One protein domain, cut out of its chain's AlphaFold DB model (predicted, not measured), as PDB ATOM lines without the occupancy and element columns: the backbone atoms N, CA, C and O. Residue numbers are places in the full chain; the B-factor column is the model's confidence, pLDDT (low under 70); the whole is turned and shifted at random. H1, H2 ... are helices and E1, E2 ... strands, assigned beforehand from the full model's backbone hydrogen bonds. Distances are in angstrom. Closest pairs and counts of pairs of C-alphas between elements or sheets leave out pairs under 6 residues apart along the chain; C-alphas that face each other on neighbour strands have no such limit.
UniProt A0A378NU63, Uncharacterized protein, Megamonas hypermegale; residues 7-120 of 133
ATOM      1  N   LYS A   7     126.551 137.499 160.922       97.12
ATOM      2  CA  LYS A   7     127.075 136.200 160.525       97.12
ATOM      3  C   LYS A   7     128.084 136.373 159.402       97.12
ATOM      4  O   LYS A   7     127.860 137.144 158.465       97.12
ATOM      5  N   THR A   8     129.179 135.631 159.479       97.56
ATOM      6  CA  THR A   8     130.152 135.531 158.390       97.56
ATOM      7  C   THR A   8     129.471 135.001 157.130       97.56
ATOM      8  O   THR A   8     128.620 134.110 157.160       97.56
ATOM      9  N   SER A   9     129.813 135.574 155.987       97.44
ATOM     10  CA  SER A   9     129.200 135.261 154.704       97.44
ATOM     11  C   SER A   9     129.539 133.846 154.224       97.44
ATOM     12  O   SER A   9     128.698 133.234 153.561       97.44
ATOM     13  N   ASP A  10     130.722 133.329 154.569       97.44
ATOM     14  CA  ASP A  10     131.275 132.038 154.141       97.44
ATOM     15  C   ASP A  10     130.861 130.862 155.039       97.44
ATOM     16  O   ASP A  10     130.421 129.831 154.531       97.44
ATOM     17  N   THR A  11     130.965 131.007 156.361       96.25
ATOM     18  CA  THR A  11     130.677 129.926 157.324       96.25
ATOM     19  C   THR A  11     129.322 130.072 158.015       96.25
ATOM     20  O   THR A  11     128.870 129.128 158.662       96.25
ATOM     21  N   LYS A  12     128.651 131.225 157.869       95.94
ATOM     22  CA  LYS A  12     127.397 131.580 158.563       95.94
ATOM     23  C   LYS A  12     127.514 131.572 160.092       95.94
ATOM     24  O   LYS A  12     126.500 131.521 160.788       95.94
ATOM     25  N   ARG A  13     128.737 131.655 160.617       94.50
ATOM     26  CA  ARG A  13     129.027 131.722 162.049       94.50
ATOM     27  C   ARG A  13     128.775 133.139 162.561       94.50
ATOM     28  O   ARG A  13     129.179 134.103 161.915       94.50
ATOM     29  N   ALA A  14     128.120 133.270 163.713       95.56
ATOM     30  CA  ALA A  14     127.958 134.560 164.381       95.56
ATOM     31  C   ALA A  14     129.324 135.140 164.777       95.56
ATOM     32  O   ALA A  14     130.170 134.416 165.297       95.56
ATOM     33  N   ILE A  15     129.542 136.431 164.527       96.12
ATOM     34  CA  ILE A  15     130.745 137.160 164.933       96.12
ATOM     35  C   ILE A  15     130.592 137.537 166.405       96.12
ATOM     36  O   ILE A  15     130.005 138.556 166.762       96.12
ATOM     37  N   THR A  16     131.119 136.684 167.265       95.38
ATOM     38  CA  THR A  16     131.016 136.817 168.712       95.38
ATOM     39  C   THR A  16     131.944 137.890 169.276       95.38
ATOM     40  O   THR A  16     133.035 138.145 168.751       95.38
ATOM     41  N   ILE A  17     131.512 138.531 170.364       94.00
ATOM     42  CA  ILE A  17     132.348 139.486 171.092       94.00
ATOM     43  C   ILE A  17     133.400 138.768 171.940       94.00
ATOM     44  O   ILE A  17     133.233 137.619 172.335       94.00
ATOM     45  N   TRP A  18     134.484 139.464 172.276       90.75
ATOM     46  CA  TRP A  18     135.577 138.884 173.064       90.75
ATOM     47  C   TRP A  18     135.173 138.465 174.488       90.75
ATOM     48  O   TRP A  18     135.845 137.618 175.071       90.75
ATOM     49  N   ASP A  19     134.113 139.065 175.037       89.19
ATOM     50  CA  ASP A  19     133.622 138.847 176.407       89.19
ATOM     51  C   ASP A  19     132.464 137.829 176.485       89.19
ATOM     52  O   ASP A  19     131.851 137.669 177.538       89.19
ATOM     53  N   CYS A  20     132.121 137.150 175.383       87.12
ATOM     54  CA  CYS A  20     131.183 136.027 175.440       87.12
ATOM     55  C   CYS A  20     131.909 134.715 175.783       87.12
ATOM     56  O   CYS A  20     133.137 134.628 175.724       87.12
ATOM     57  N   GLU A  21     131.148 133.675 176.119       85.44
ATOM     58  CA  GLU A  21     131.688 132.361 176.491       85.44
ATOM     59  C   GLU A  21     132.503 131.701 175.369       85.44
ATOM     60  O   GLU A  21     133.601 131.194 175.613       85.44
ATOM     61  N   ASP A  22     132.015 131.790 174.130       83.25
ATOM     62  CA  ASP A  22     132.716 131.297 172.938       83.25
ATOM     63  C   ASP A  22     133.986 132.102 172.603       83.25
ATOM     64  O   ASP A  22     134.838 131.649 171.827       83.25
ATOM     65  N   GLY A  23     134.113 133.304 173.176       89.19
ATOM     66  CA  GLY A  23     135.120 134.301 172.838       89.19
ATOM     67  C   GLY A  23     135.016 134.802 171.394       89.19
ATOM     68  O   GLY A  23     134.231 134.324 170.575       89.19
ATOM     69  N   SER A  24     135.859 135.773 171.047       92.31
ATOM     70  CA  SER A  24     135.992 136.250 169.669       92.31
ATOM     71  C   SER A  24     136.938 135.366 168.853       92.31
ATOM     72  O   SER A  24     137.821 134.683 169.380       92.31
ATOM     73  N   PHE A  25     136.811 135.429 167.531       95.19
ATOM     74  CA  PHE A  25     137.705 134.756 166.591       95.19
ATOM     75  C   PHE A  25     138.160 135.715 165.480       95.19
ATOM     76  O   PHE A  25     137.541 136.760 165.276       95.19
ATOM     77  N   PRO A  26     139.255 135.392 164.761       97.25
ATOM     78  CA  PRO A  26     139.697 136.181 163.619       97.25
ATOM     79  C   PRO A  26     138.621 136.246 162.535       97.25
ATOM     80  O   PRO A  26     138.237 135.219 161.979       97.25
ATOM     81  N   VAL A  27     138.193 137.455 162.198       98.00
ATOM     82  CA  VAL A  27     137.219 137.728 161.145       98.00
ATOM     83  C   VAL A  27     137.720 138.867 160.269       98.00
ATOM     84  O   VAL A  27     138.358 139.810 160.741       98.00
ATOM     85  N   TYR A  28     137.445 138.778 158.975       98.50
ATOM     86  CA  TYR A  28     137.812 139.795 158.006       98.50
ATOM     87  C   TYR A  28     136.561 140.507 157.512       98.50
ATOM     88  O   TYR A  28     135.667 139.868 156.962       98.50
ATOM     89  N   LEU A  29     136.518 141.831 157.647       98.56
ATOM     90  CA  LEU A  29     135.641 142.663 156.830       98.56
ATOM     91  C   LEU A  29     136.283 142.783 155.445       98.56
ATOM     92  O   LEU A  29     137.404 143.285 155.313       98.56
ATOM     93  N   VAL A  30     135.586 142.293 154.421       98.50
ATOM     94  CA  VAL A  30     136.071 142.325 153.039       98.50
ATOM     95  C   VAL A  30     135.520 143.565 152.356       98.50
ATOM     96  O   VAL A  30     134.307 143.774 152.304       98.50
ATOM     97  N   THR A  31     136.407 144.400 151.833       98.06
ATOM     98  CA  THR A  31     136.034 145.645 151.158       98.06
ATOM     99  C   THR A  31     135.740 145.404 149.669       98.06
ATOM    100  O   THR A  31     136.203 144.410 149.100       98.06
ATOM    101  N   PRO A  32     135.011 146.305 148.980       97.81
ATOM    102  CA  PRO A  32     134.712 146.163 147.550       97.81
ATOM    103  C   PRO A  32     135.934 146.081 146.624       97.81
ATOM    104  O   PRO A  32     135.840 145.523 145.532       97.81
ATOM    105  N   ASP A  33     137.071 146.639 147.035       97.12
ATOM    106  CA  ASP A  33     138.362 146.562 146.342       97.12
ATOM    107  C   ASP A  33     139.211 145.350 146.768       97.12
ATOM    108  O   ASP A  33     140.362 145.221 146.353       97.12
ATOM    109  N   ASN A  34     138.613 144.406 147.502       97.62
ATOM    110  CA  ASN A  34     139.215 143.160 147.973       97.62
ATOM    111  C   ASN A  34     140.345 143.339 148.994       97.62
ATOM    112  O   ASN A  34     141.161 142.422 149.146       97.62
ATOM    113  N   GLU A  35     140.388 144.452 149.726       97.56
ATOM    114  CA  GLU A  35     141.158 144.530 150.966       97.56
ATOM    115  C   GLU A  35     140.464 143.727 152.078       97.56
ATOM    116  O   GLU A  35     139.256 143.478 152.054       97.56
ATOM    117  N   LYS A  36     141.264 143.245 153.033       97.75
ATOM    118  CA  LYS A  36     140.808 142.401 154.142       97.75
ATOM    119  C   LYS A  36     141.181 143.078 155.446       97.75
ATOM    120  O   LYS A  36     142.351 143.096 155.834       97.75
ATOM    121  N   ILE A  37     140.182 143.635 156.116       98.38
ATOM    122  CA  ILE A  37     140.348 144.315 157.394       98.38
ATOM    123  C   ILE A  37     140.147 143.279 158.497       98.38
ATOM    124  O   ILE A  37     139.033 142.821 158.734       98.38
ATOM    125  N   LEU A  38     141.247 142.873 159.130       98.38
ATOM    126  CA  LEU A  38     141.253 141.839 160.161       98.38
ATOM    127  C   LEU A  38     140.859 142.399 161.529       98.38
ATOM    128  O   LEU A  38     141.538 143.285 162.047       98.38
ATOM    129  N   GLU A  39     139.861 141.778 162.150       98.12
ATOM    130  CA  GLU A  39     139.530 141.917 163.565       98.12
ATOM    131  C   GLU A  39     139.743 140.581 164.288       98.12
ATOM    132  O   GLU A  39     139.388 139.527 163.770       98.12
ATOM    133  N   ARG A  40     140.365 140.601 165.470       96.62
ATOM    134  CA  ARG A  40     140.623 139.391 166.279       96.62
ATOM    135  C   ARG A  40     139.873 139.396 167.605       96.62
ATOM    136  O   ARG A  40     139.564 138.325 168.118       96.62
ATOM    137  N   ASN A  41     139.626 140.585 168.147       95.06
ATOM    138  CA  ASN A  41     139.041 140.817 169.459       95.06
ATOM    139  C   ASN A  41     137.850 141.760 169.309       95.06
ATOM    140  O   ASN A  41     137.878 142.896 169.774       95.06
ATOM    141  N   TYR A  42     136.823 141.288 168.608       96.50
ATOM    142  CA  TYR A  42     135.654 142.099 168.309       96.50
ATOM    143  C   TYR A  42     134.925 142.524 169.595       96.50
ATOM    144  O   TYR A  42     134.627 141.699 170.454       96.50
ATOM    145  N   GLU A  43     134.647 143.820 169.738       95.25
ATOM    146  CA  GLU A  43     134.041 144.401 170.950       95.25
ATOM    147  C   GLU A  43     132.519 144.595 170.849       95.25
ATOM    148  O   GLU A  43     131.892 145.033 171.811       95.25
ATOM    149  N   GLY A  44     131.910 144.303 169.694       94.56
ATOM    150  CA  GLY A  44     130.463 144.470 169.492       94.56
ATOM    151  C   GLY A  44     130.028 145.864 169.029       94.56
ATOM    152  O   GLY A  44     128.834 146.129 168.932       94.56
ATOM    153  N   TYR A  45     130.959 146.774 168.725       95.06
ATOM    154  CA  TYR A  45     130.648 148.156 168.315       95.06
ATOM    155  C   TYR A  45     130.719 148.403 166.803       95.06
ATOM    156  O   TYR A  45     130.744 149.551 166.370       95.06
ATOM    157  N   GLY A  46     130.772 147.347 165.989       96.38
ATOM    158  CA  GLY A  46     130.880 147.467 164.535       96.38
ATOM    159  C   GLY A  46     132.244 147.961 164.049       96.38
ATOM    160  O   GLY A  46     132.358 148.389 162.906       96.38
ATOM    161  N   VAL A  47     133.278 147.909 164.892       97.50
ATOM    162  CA  VAL A  47     134.644 148.317 164.541       97.50
ATOM    163  C   VAL A  47     135.481 147.085 164.215       97.50
ATOM    164  O   VAL A  47     135.575 146.169 165.028       97.50
ATOM    165  N   PHE A  48     136.105 147.087 163.037       98.06
ATOM    166  CA  PHE A  48     136.984 146.023 162.558       98.06
ATOM    167  C   PHE A  48     138.324 146.629 162.167       98.06
ATOM    168  O   PHE A  48     138.373 147.530 161.327       98.06
ATOM    169  N   GLY A  49     139.420 146.183 162.784       97.00
ATOM    170  CA  GLY A  49     140.766 146.660 162.437       97.00
ATOM    171  C   GLY A  49     140.936 148.184 162.543       97.00
ATOM    172  O   GLY A  49     141.761 148.760 161.835       97.00
ATOM    173  N   GLY A  50     140.139 148.839 163.397       96.94
ATOM    174  CA  GLY A  50     140.112 150.294 163.582       96.94
ATOM    175  C   GLY A  50     139.182 151.072 162.643       96.94
ATOM    176  O   GLY A  50     139.102 152.291 162.774       96.94
ATOM    177  N   TYR A  51     138.469 150.403 161.734       97.94
ATOM    178  CA  TYR A  51     137.480 151.022 160.850       97.94
ATOM    179  C   TYR A  51     136.061 150.702 161.310       97.94
ATOM    180  O   TYR A  51     135.757 149.552 161.627       97.94
ATOM    181  N   ASP A  52     135.183 151.700 161.305       98.19
ATOM    182  CA  ASP A  52     133.762 151.477 161.556       98.19
ATOM    183  C   ASP A  52     133.071 150.916 160.304       98.19
ATOM    184  O   ASP A  52     133.143 151.498 159.217       98.19
ATOM    185  N   ALA A  53     132.401 149.772 160.448       98.25
ATOM    186  CA  ALA A  53     131.763 149.072 159.342       98.25
ATOM    187  C   ALA A  53     130.652 149.910 158.692       98.25
ATOM    188  O   ALA A  53     130.552 149.947 157.467       98.25
ATOM    189  N   TYR A  54     129.847 150.629 159.477       98.00
ATOM    190  CA  TYR A  54     128.759 151.450 158.944       98.00
ATOM    191  C   TYR A  54     129.262 152.750 158.315       98.00
ATOM    192  O   TYR A  54     128.743 153.170 157.281       98.00
ATOM    193  N   GLU A  55     130.320 153.352 158.854       98.31
ATOM    194  CA  GLU A  55     131.025 154.436 158.172       98.31
ATOM    195  C   GLU A  55     131.520 153.980 156.791       98.31
ATOM    196  O   GLU A  55     131.326 154.685 155.796       98.31
ATOM    197  N   LEU A  56     132.153 152.805 156.706       98.25
ATOM    198  CA  LEU A  56     132.604 152.245 155.431       98.25
ATOM    199  C   LEU A  56     131.426 151.981 154.485       98.25
ATOM    200  O   LEU A  56     131.485 152.363 153.314       98.25
ATOM    201  N   LEU A  57     130.331 151.420 155.000       97.81
ATOM    202  CA  LEU A  57     129.104 151.174 154.244       97.81
ATOM    203  C   LEU A  57     128.558 152.460 153.605       97.81
ATOM    204  O   LEU A  57     128.217 152.473 152.415       97.81
ATOM    205  N   ALA A  58     128.527 153.549 154.380       97.75
ATOM    206  CA  ALA A  58     128.138 154.871 153.909       97.75
ATOM    207  C   ALA A  58     129.098 155.380 152.828       97.75
ATOM    208  O   ALA A  58     128.650 155.786 151.755       97.75
ATOM    209  N   LYS A  59     130.413 155.295 153.051       97.50
ATOM    210  CA  LYS A  59     131.431 155.749 152.087       97.50
ATOM    211  C   LYS A  59     131.370 154.992 150.758       97.50
ATOM    212  O   LYS A  59     131.578 155.597 149.708       97.50
ATOM    213  N   TRP A  60     131.062 153.696 150.767       97.50
ATOM    214  CA  TRP A  60     130.984 152.897 149.537       97.50
ATOM    215  C   TRP A  60     129.744 153.198 148.699       97.50
ATOM    216  O   TRP A  60     129.804 153.147 147.469       97.50
ATOM    217  N   ASN A  61     128.617 153.499 149.344       96.12
ATOM    218  CA  ASN A  61     127.330 153.603 148.658       96.12
ATOM    219  C   ASN A  61     126.835 155.046 148.506       96.12
ATOM    220  O   ASN A  61     126.179 155.349 147.512       96.12
ATOM    221  N   ARG A  62     127.137 155.925 149.467       95.44
ATOM    222  CA  ARG A  62     126.691 157.326 149.557       95.44
ATOM    223  C   ARG A  62     127.821 158.277 149.999       95.44
ATOM    224  O   ARG A  62     127.648 159.044 150.952       95.44
ATOM    225  N   PRO A  63     128.981 158.282 149.309       96.31
ATOM    226  CA  PRO A  63     130.086 159.182 149.650       96.31
ATOM    227  C   PRO A  63     129.699 160.666 149.546       96.31
ATOM    228  O   PRO A  63     130.321 161.502 150.190       96.31
ATOM    229  N   ASP A  64     128.657 160.994 148.776       96.69
ATOM    230  CA  ASP A  64     128.080 162.336 148.647       96.69
ATOM    231  C   ASP A  64     127.501 162.894 149.958       96.69
ATOM    232  O   ASP A  64     127.398 164.111 150.103       96.69
ATOM    233  N   LEU A  65     127.120 162.020 150.895       96.38
ATOM    234  CA  LEU A  65     126.558 162.396 152.196       96.38
ATOM    235  C   LEU A  65     127.590 162.378 153.334       96.38
ATOM    236  O   LEU A  65     127.302 162.873 154.428       96.38
ATOM    237  N   CYS A  66     128.762 161.792 153.087       97.56
ATOM    238  CA  CYS A  66     129.791 161.596 154.098       97.56
ATOM    239  C   CYS A  66     130.624 162.868 154.328       97.56
ATOM    240  O   CYS A  66     130.778 163.707 153.438       97.56
ATOM    241  N   ASN A  67     131.203 162.993 155.521       97.44
ATOM    242  CA  ASN A  67     132.157 164.044 155.886       97.44
ATOM    243  C   ASN A  67     133.275 163.479 156.794       97.44
ATOM    244  O   ASN A  67     133.448 162.265 156.877       97.44
ATOM    245  N   ASP A  68     134.055 164.343 157.450       96.31
ATOM    246  CA  ASP A  68     135.175 163.931 158.316       96.31
ATOM    247  C   ASP A  68     134.742 163.440 159.719       96.31
ATOM    248  O   ASP A  68     135.595 163.113 160.544       96.31
ATOM    249  N   ASP A  69     133.439 163.403 160.016       97.75
ATOM    250  CA  ASP A  69     132.888 162.920 161.285       97.75
ATOM    251  C   ASP A  69     132.418 161.461 161.154       97.75
ATOM    252  O   ASP A  69     131.433 161.145 160.481       97.75
ATOM    253  N   THR A  70     133.130 160.559 161.832       96.44
ATOM    254  CA  THR A  70     132.830 159.123 161.851       96.44
ATOM    255  C   THR A  70     131.440 158.822 162.401       96.44
ATOM    256  O   THR A  70     130.764 157.952 161.855       96.44
ATOM    257  N   GLU A  71     130.968 159.535 163.430       96.75
ATOM    258  CA  GLU A  71     129.634 159.281 163.987       96.75
ATOM    259  C   GLU A  71     128.550 159.681 162.989       96.75
ATOM    260  O   GLU A  71     127.604 158.926 162.771       96.75
ATOM    261  N   HIS A  72     128.698 160.831 162.327       97.75
ATOM    262  CA  HIS A  72     127.777 161.257 161.266       97.75
ATOM    263  C   HIS A  72     127.698 160.214 160.141       97.75
ATOM    264  O   HIS A  72     126.607 159.799 159.748       97.75
ATOM    265  N   ASN A  73     128.851 159.733 159.669       98.25
ATOM    266  CA  ASN A  73     128.910 158.719 158.617       98.25
ATOM    267  C   ASN A  73     128.336 157.366 159.067       98.25
ATOM    268  O   ASN A  73     127.654 156.707 158.283       98.25
ATOM    269  N   ARG A  74     128.573 156.962 160.324       97.62
ATOM    270  CA  ARG A  74     127.990 155.748 160.912       97.62
ATOM    271  C   ARG A  74     126.466 155.789 160.847       97.62
ATOM    272  O   ARG A  74     125.864 154.815 160.408       97.62
ATOM    273  N   HIS A  75     125.842 156.905 161.233       97.50
ATOM    274  CA  HIS A  75     124.380 157.037 161.178       97.50
ATOM    275  C   HIS A  75     123.849 156.880 159.747       97.50
ATOM    276  O   HIS A  75     122.881 156.156 159.540       97.50
ATOM    277  N   ILE A  76     124.525 157.462 158.748       97.06
ATOM    278  CA  ILE A  76     124.165 157.269 157.332       97.06
ATOM    279  C   ILE A  76     124.235 155.788 156.941       97.06
ATOM    280  O   ILE A  76     123.367 155.300 156.219       97.06
ATOM    281  N   GLY A  77     125.273 155.081 157.390       96.94
ATOM    282  CA  GLY A  77     125.447 153.656 157.119       96.94
ATOM    283  C   GLY A  77     124.339 152.804 157.726       96.94
ATOM    284  O   GLY A  77     123.789 151.950 157.035       96.94
ATOM    285  N   ILE A  78     123.990 153.062 158.988       95.94
ATOM    286  CA  ILE A  78     122.896 152.375 159.690       95.94
ATOM    287  C   ILE A  78     121.568 152.627 158.970       95.94
ATOM    288  O   ILE A  78     120.897 151.670 158.592       95.94
ATOM    289  N   ASP A  79     121.235 153.892 158.691       95.38
ATOM    290  CA  ASP A  79     119.998 154.258 157.991       95.38
ATOM    291  C   ASP A  79     119.902 153.564 156.622       95.38
ATOM    292  O   ASP A  79     118.834 153.092 156.220       95.38
ATOM    293  N   LEU A  80     121.022 153.482 155.895       94.06
ATOM    294  CA  LEU A  80     121.095 152.823 154.593       94.06
ATOM    295  C   LEU A  80     120.837 151.311 154.696       94.06
ATOM    296  O   LEU A  80     120.097 150.763 153.875       94.06
ATOM    297  N   ASP A  81     121.448 150.649 155.675       93.88
ATOM    298  CA  ASP A  81     121.291 149.214 155.928       93.88
ATOM    299  C   ASP A  81     119.860 148.866 156.359       93.88
ATOM    300  O   ASP A  81     119.226 147.987 155.767       93.88
ATOM    301  N   GLU A  82     119.301 149.619 157.308       92.06
ATOM    302  CA  GLU A  82     117.918 149.455 157.765       92.06
ATOM    303  C   GLU A  82     116.913 149.678 156.631       92.06
ATOM    304  O   GLU A  82     116.015 148.855 156.422       92.06
ATOM    305  N   CYS A  83     117.083 150.747 155.845       90.19
ATOM    306  CA  CYS A  83     116.222 151.014 154.694       90.19
ATOM    307  C   CYS A  83     116.310 149.890 153.656       90.19
ATOM    308  O   CYS A  83     115.289 149.481 153.097       90.19
ATOM    309  N   TRP A  84     117.511 149.373 153.380       89.19
ATOM    310  CA  TRP A  84     117.687 148.268 152.435       89.19
ATOM    311  C   TRP A  84     116.988 146.992 152.922       89.19
ATOM    312  O   TRP A  84     116.242 146.372 152.157       89.19
ATOM    313  N   LYS A  85     117.158 146.636 154.199       88.00
ATOM    314  CA  LYS A  85     116.499 145.479 154.828       88.00
ATOM    315  C   LYS A  85     114.978 145.614 154.827       88.00
ATOM    316  O   LYS A  85     114.286 144.665 154.456       88.00
ATOM    317  N   TRP A  86     114.453 146.792 155.167       87.56
ATOM    318  CA  TRP A  86     113.016 147.073 155.139       87.56
ATOM    319  C   TRP A  86     112.444 146.897 153.726       87.56
ATOM    320  O   TRP A  86     111.520 146.110 153.524       87.56
ATOM    321  N   ASN A  87     113.048 147.530 152.717       85.69
ATOM    322  CA  ASN A  87     112.581 147.416 151.331       85.69
ATOM    323  C   ASN A  87     112.626 145.972 150.810       85.69
ATOM    324  O   ASN A  87     111.684 145.519 150.156       85.69
ATOM    325  N   LYS A  88     113.683 145.220 151.152       82.88
ATOM    326  CA  LYS A  88     113.823 143.799 150.797       82.88
ATOM    327  C   LYS A  88     112.690 142.944 151.379       82.88
ATOM    328  O   LYS A  88     112.220 142.032 150.701       82.88
ATOM    329  N   LEU A  89     112.238 143.231 152.602       83.94
ATOM    330  CA  LEU A  89     111.124 142.526 153.252       83.94
ATOM    331  C   LEU A  89     109.753 142.914 152.681       83.94
ATOM    332  O   LEU A  89     108.855 142.075 152.620       83.94
ATOM    333  N   HIS A  90     109.588 144.169 152.263       84.00
ATOM    334  CA  HIS A  90     108.308 144.705 151.793       84.00
ATOM    335  C   HIS A  90     108.092 144.592 150.276       84.00
ATOM    336  O   HIS A  90     107.011 144.921 149.789       84.00
ATOM    337  N   GLY A  91     109.065 144.042 149.541       72.44
ATOM    338  CA  GLY A  91     108.922 143.715 148.121       72.44
ATOM    339  C   GLY A  91     108.852 144.943 147.214       72.44
ATOM    340  O   GLY A  91     108.239 144.878 146.149       72.44
ATOM    341  N   GLU A  92     109.445 146.058 147.637       71.62
ATOM    342  CA  GLU A  92     109.579 147.237 146.785       71.62
ATOM    343  C   GLU A  92     110.737 147.041 145.793       71.62
ATOM    344  O   GLU A  92     111.789 146.507 146.150       71.62
ATOM    345  N   ASP A  93     110.553 147.492 144.546       65.06
ATOM    346  CA  ASP A  93     111.605 147.588 143.520       65.06
ATOM    347  C   ASP A  93     112.591 148.705 143.918       65.06
ATOM    348  O   ASP A  93     112.629 149.795 143.344       65.06
ATOM    349  N   TYR A  94     113.354 148.461 144.980       60.09
ATOM    350  CA  TYR A  94     114.357 149.389 145.471       60.09
ATOM    351  C   TYR A  94     115.710 149.043 144.848       60.09
ATOM    352  O   TYR A  94     116.071 147.863 144.782       60.09
ATOM    353  N   PRO A  95     116.495 150.038 144.395       62.97
ATOM    354  CA  PRO A  95     117.852 149.772 143.951       62.97
ATOM    355  C   PRO A  95     118.627 149.090 145.083       62.97
ATOM    356  O   PRO A  95     118.801 149.649 146.166       62.97
ATOM    357  N   MET A  96     119.057 147.855 144.823       65.50
ATOM    358  CA  MET A  96     119.853 147.055 145.747       65.50
ATOM    359  C   MET A  96     121.084 147.856 146.187       65.50
ATOM    360  O   MET A  96     121.729 148.501 145.353       65.50
ATOM    361  N   MET A  97     121.430 147.791 147.476       86.31
ATOM    362  CA  MET A  97     122.705 148.318 147.951       86.31
ATOM    363  C   MET A  97     123.833 147.691 147.128       86.31
ATOM    364  O   MET A  97     123.935 146.466 147.043       86.31
ATOM    365  N   LYS A  98     124.647 148.526 146.474       92.12
ATOM    366  CA  LYS A  98     125.668 148.044 145.537       92.12
ATOM    367  C   LYS A  98     126.790 147.318 146.271       92.12
ATOM    368  O   LYS A  98     127.302 146.319 145.770       92.12
ATOM    369  N   TYR A  99     127.150 147.832 147.444       96.19
ATOM    370  CA  TYR A  99     128.246 147.328 148.254       96.19
ATOM    371  C   TYR A  99     127.782 147.063 149.695       96.19
ATOM    372  O   TYR A  99     128.033 147.901 150.559       96.19
ATOM    373  N   PRO A 100     127.072 145.952 149.967       96.12
ATOM    374  CA  PRO A 100     126.693 145.565 151.327       96.12
ATOM    375  C   PRO A 100     127.898 145.132 152.180       96.12
ATOM    376  O   PRO A 100     128.970 144.824 151.659       96.12
ATOM    377  N   LEU A 101     127.728 145.058 153.499       97.75
ATOM    378  CA  LEU A 101     128.754 144.487 154.378       97.75
ATOM    379  C   LEU A 101     128.926 142.991 154.106       97.75
ATOM    380  O   LEU A 101     127.946 142.275 153.888       97.75
ATOM    381  N   LYS A 102     130.178 142.529 154.105       98.00
ATOM    382  CA  LYS A 102     130.544 141.123 153.909       98.00
ATOM    383  C   LYS A 102     131.704 140.778 154.828       98.00
ATOM    384  O   LYS A 102     132.717 141.478 154.835       98.00
ATOM    385  N   PHE A 103     131.553 139.691 155.571       98.31
ATOM    386  CA  PHE A 103     132.557 139.219 156.517       98.31
ATOM    387  C   PHE A 103     132.949 137.790 156.168       98.31
ATOM    388  O   PHE A 103     132.098 137.025 155.730       98.31
ATOM    389  N   CYS A 104     134.202 137.404 156.360       98.06
ATOM    390  CA  CYS A 104     134.621 136.017 156.167       98.06
ATOM    391  C   CYS A 104     135.672 135.586 157.187       98.06
ATOM    392  O   CYS A 104     136.370 136.417 157.775       98.06
ATOM    393  N   GLU A 105     135.789 134.276 157.377       97.88
ATOM    394  CA  GLU A 105     136.894 133.663 158.117       97.88
ATOM    395  C   GLU A 105     138.068 133.345 157.179       97.88
ATOM    396  O   GLU A 105     139.228 133.453 157.586       97.88
ATOM    397  N   ASP A 106     137.790 132.999 155.913       97.31
ATOM    398  CA  ASP A 106     138.814 132.725 154.900       97.31
ATOM    399  C   ASP A 106     139.253 134.009 154.154       97.31
ATOM    400  O   ASP A 106     138.522 134.512 153.292       97.31
ATOM    401  N   PRO A 107     140.473 134.538 154.397       94.69
ATOM    402  CA  PRO A 107     140.952 135.772 153.766       94.69
ATOM    403  C   PRO A 107     141.284 135.618 152.274       94.69
ATOM    404  O   PRO A 107     141.642 136.607 151.624       94.69
ATOM    405  N   THR A 108     141.227 134.401 151.723       96.62
ATOM    406  CA  THR A 108     141.441 134.156 150.291       96.62
ATOM    407  C   THR A 108     140.208 134.477 149.447       96.62
ATOM    408  O   THR A 108     140.343 134.667 148.237       96.62
ATOM    409  N   LEU A 109     139.034 134.598 150.079       97.06
ATOM    410  CA  LEU A 109     137.785 134.939 149.410       97.06
ATOM    411  C   LEU A 109     137.762 136.415 149.001       97.06
ATOM    412  O   LEU A 109     138.229 137.308 149.719       97.06
ATOM    413  N   ASN A 110     137.222 136.671 147.812       97.75
ATOM    414  CA  ASN A 110     137.016 138.019 147.308       97.75
ATOM    415  C   ASN A 110     135.595 138.490 147.594       97.75
ATOM    416  O   ASN A 110     134.673 137.707 147.803       97.75
ATOM    417  N   TYR A 111     135.417 139.803 147.559       97.62
ATOM    418  CA  TYR A 111     134.155 140.461 147.838       97.62
ATOM    419  C   TYR A 111     133.016 139.957 146.946       97.62
ATOM    420  O   TYR A 111     131.891 139.802 147.411       97.62
ATOM    421  N   GLU A 112     133.286 139.705 145.665       96.50
ATOM    422  CA  GLU A 112     132.281 139.244 144.697       96.50
ATOM    423  C   GLU A 112     131.827 137.799 144.945       96.50
ATOM    424  O   GLU A 112     130.704 137.457 144.583       96.50
ATOM    425  N   ASP A 113     132.657 136.987 145.609       95.69
ATOM    426  CA  ASP A 113     132.379 135.576 145.903       95.69
ATOM    427  C   ASP A 113     131.541 135.387 147.181       95.69
ATOM    428  O   ASP A 113     131.085 134.283 147.476       95.69
ATOM    429  N   LEU A 114     131.350 136.457 147.957       96.50
ATOM    430  CA  LEU A 114     130.647 136.434 149.234       96.50
ATOM    431  C   LEU A 114     129.220 136.972 149.094       96.50
ATOM    432  O   LEU A 114     128.978 137.990 148.440       96.50
ATOM    433  N   ASP A 115     128.274 136.351 149.789       95.44
ATOM    434  CA  ASP A 115     126.939 136.923 149.975       95.44
ATOM    435  C   ASP A 115     126.979 138.119 150.947       95.44
ATOM    436  O   ASP A 115     127.906 138.228 151.757       95.44
ATOM    437  N   PRO A 116     125.983 139.026 150.911       95.50
ATOM    438  CA  PRO A 116     125.786 140.012 151.972       95.50
ATOM    439  C   PRO A 116     125.715 139.344 153.352       95.50
ATOM    440  O   PRO A 116     125.098 138.287 153.493       95.50
ATOM    441  N   ALA A 117     126.323 139.971 154.354       95.88
ATOM    442  CA  ALA A 117     126.248 139.510 155.732       95.88
ATOM    443  C   ALA A 117     124.807 139.571 156.260       95.88
ATOM    444  O   ALA A 117     124.041 140.482 155.932       95.88
ATOM    445  N   GLU A 118     124.450 138.593 157.084       94.50
ATOM    446  CA  GLU A 118     123.172 138.555 157.795       94.50
ATOM    447  C   GLU A 118     123.368 139.065 159.220       94.50
ATOM    448  O   GLU A 118     124.459 138.936 159.773       94.50
ATOM    449  N   ASP A 119     122.320 139.619 159.823       93.38
ATOM    450  CA  ASP A 119     122.382 140.019 161.227       93.38
ATOM    451  C   ASP A 119     122.453 138.790 162.131       93.38
ATOM    452  O   ASP A 119     121.814 137.760 161.884       93.38
ATOM    453  N   ASP A 120     123.214 138.917 163.211       93.94
ATOM    454  CA  ASP A 120     123.205 137.940 164.286       93.94
ATOM    455  C   ASP A 120     122.088 138.279 165.293       93.94
ATOM    456  O   ASP A 120     122.152 139.324 165.951       93.94
TER     457      ASP A 120
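This is residues 7 to 120 of the 133 residues of an uncharacterized protein of Megamonas hypermegale (UniProt A0A378NU63). With little regular structure, this is a mostly looped, rounded domain: a small strand hairpin, E1 and E2, is at one end, the long helix H2 is at the other, and the short helix H1 is between them, crossing H2. Residues 103 to 104 pair with E1. The printed part has 114 residues, of which 38 are in named elements, in the order E1, E2, H1, H2; the class is mixed. It is compact, with a radius of gyration of the C-alphas of 14.0 A and spans of 38 by 32 by 27 A.

E1, residues 27 to 30, and E2, residues 36 to 39, form an antiparallel hairpin at 149 degrees, with N 29 and O 37 2.9 A apart, within hydrogen-bond range. H1, residues 53 to 61, touches H2, residues 70 to 90; their closest C-alphas, of Glu 55 and Arg 74, are 4.3 A apart, and their lines are about perpendicular at 73 degrees. H2 is apart from E1 and E2. In H1 and H2 every O i to N i+4 pair is within hydrogen-bond range.

E1 begins at C-alpha 27 (137.219, 137.728, 161.145). H1 is 12.4 A long. H2 is 30.2 A long and ends at C-alpha 90 (108.308, 144.705, 151.793).

The farthest C-alphas, of Glu 21 and Asp 93, are 41.5 A apart. The printed part has no cut. The link E2 to H1 is long. Residues 93 to 96 have pLDDT under 70.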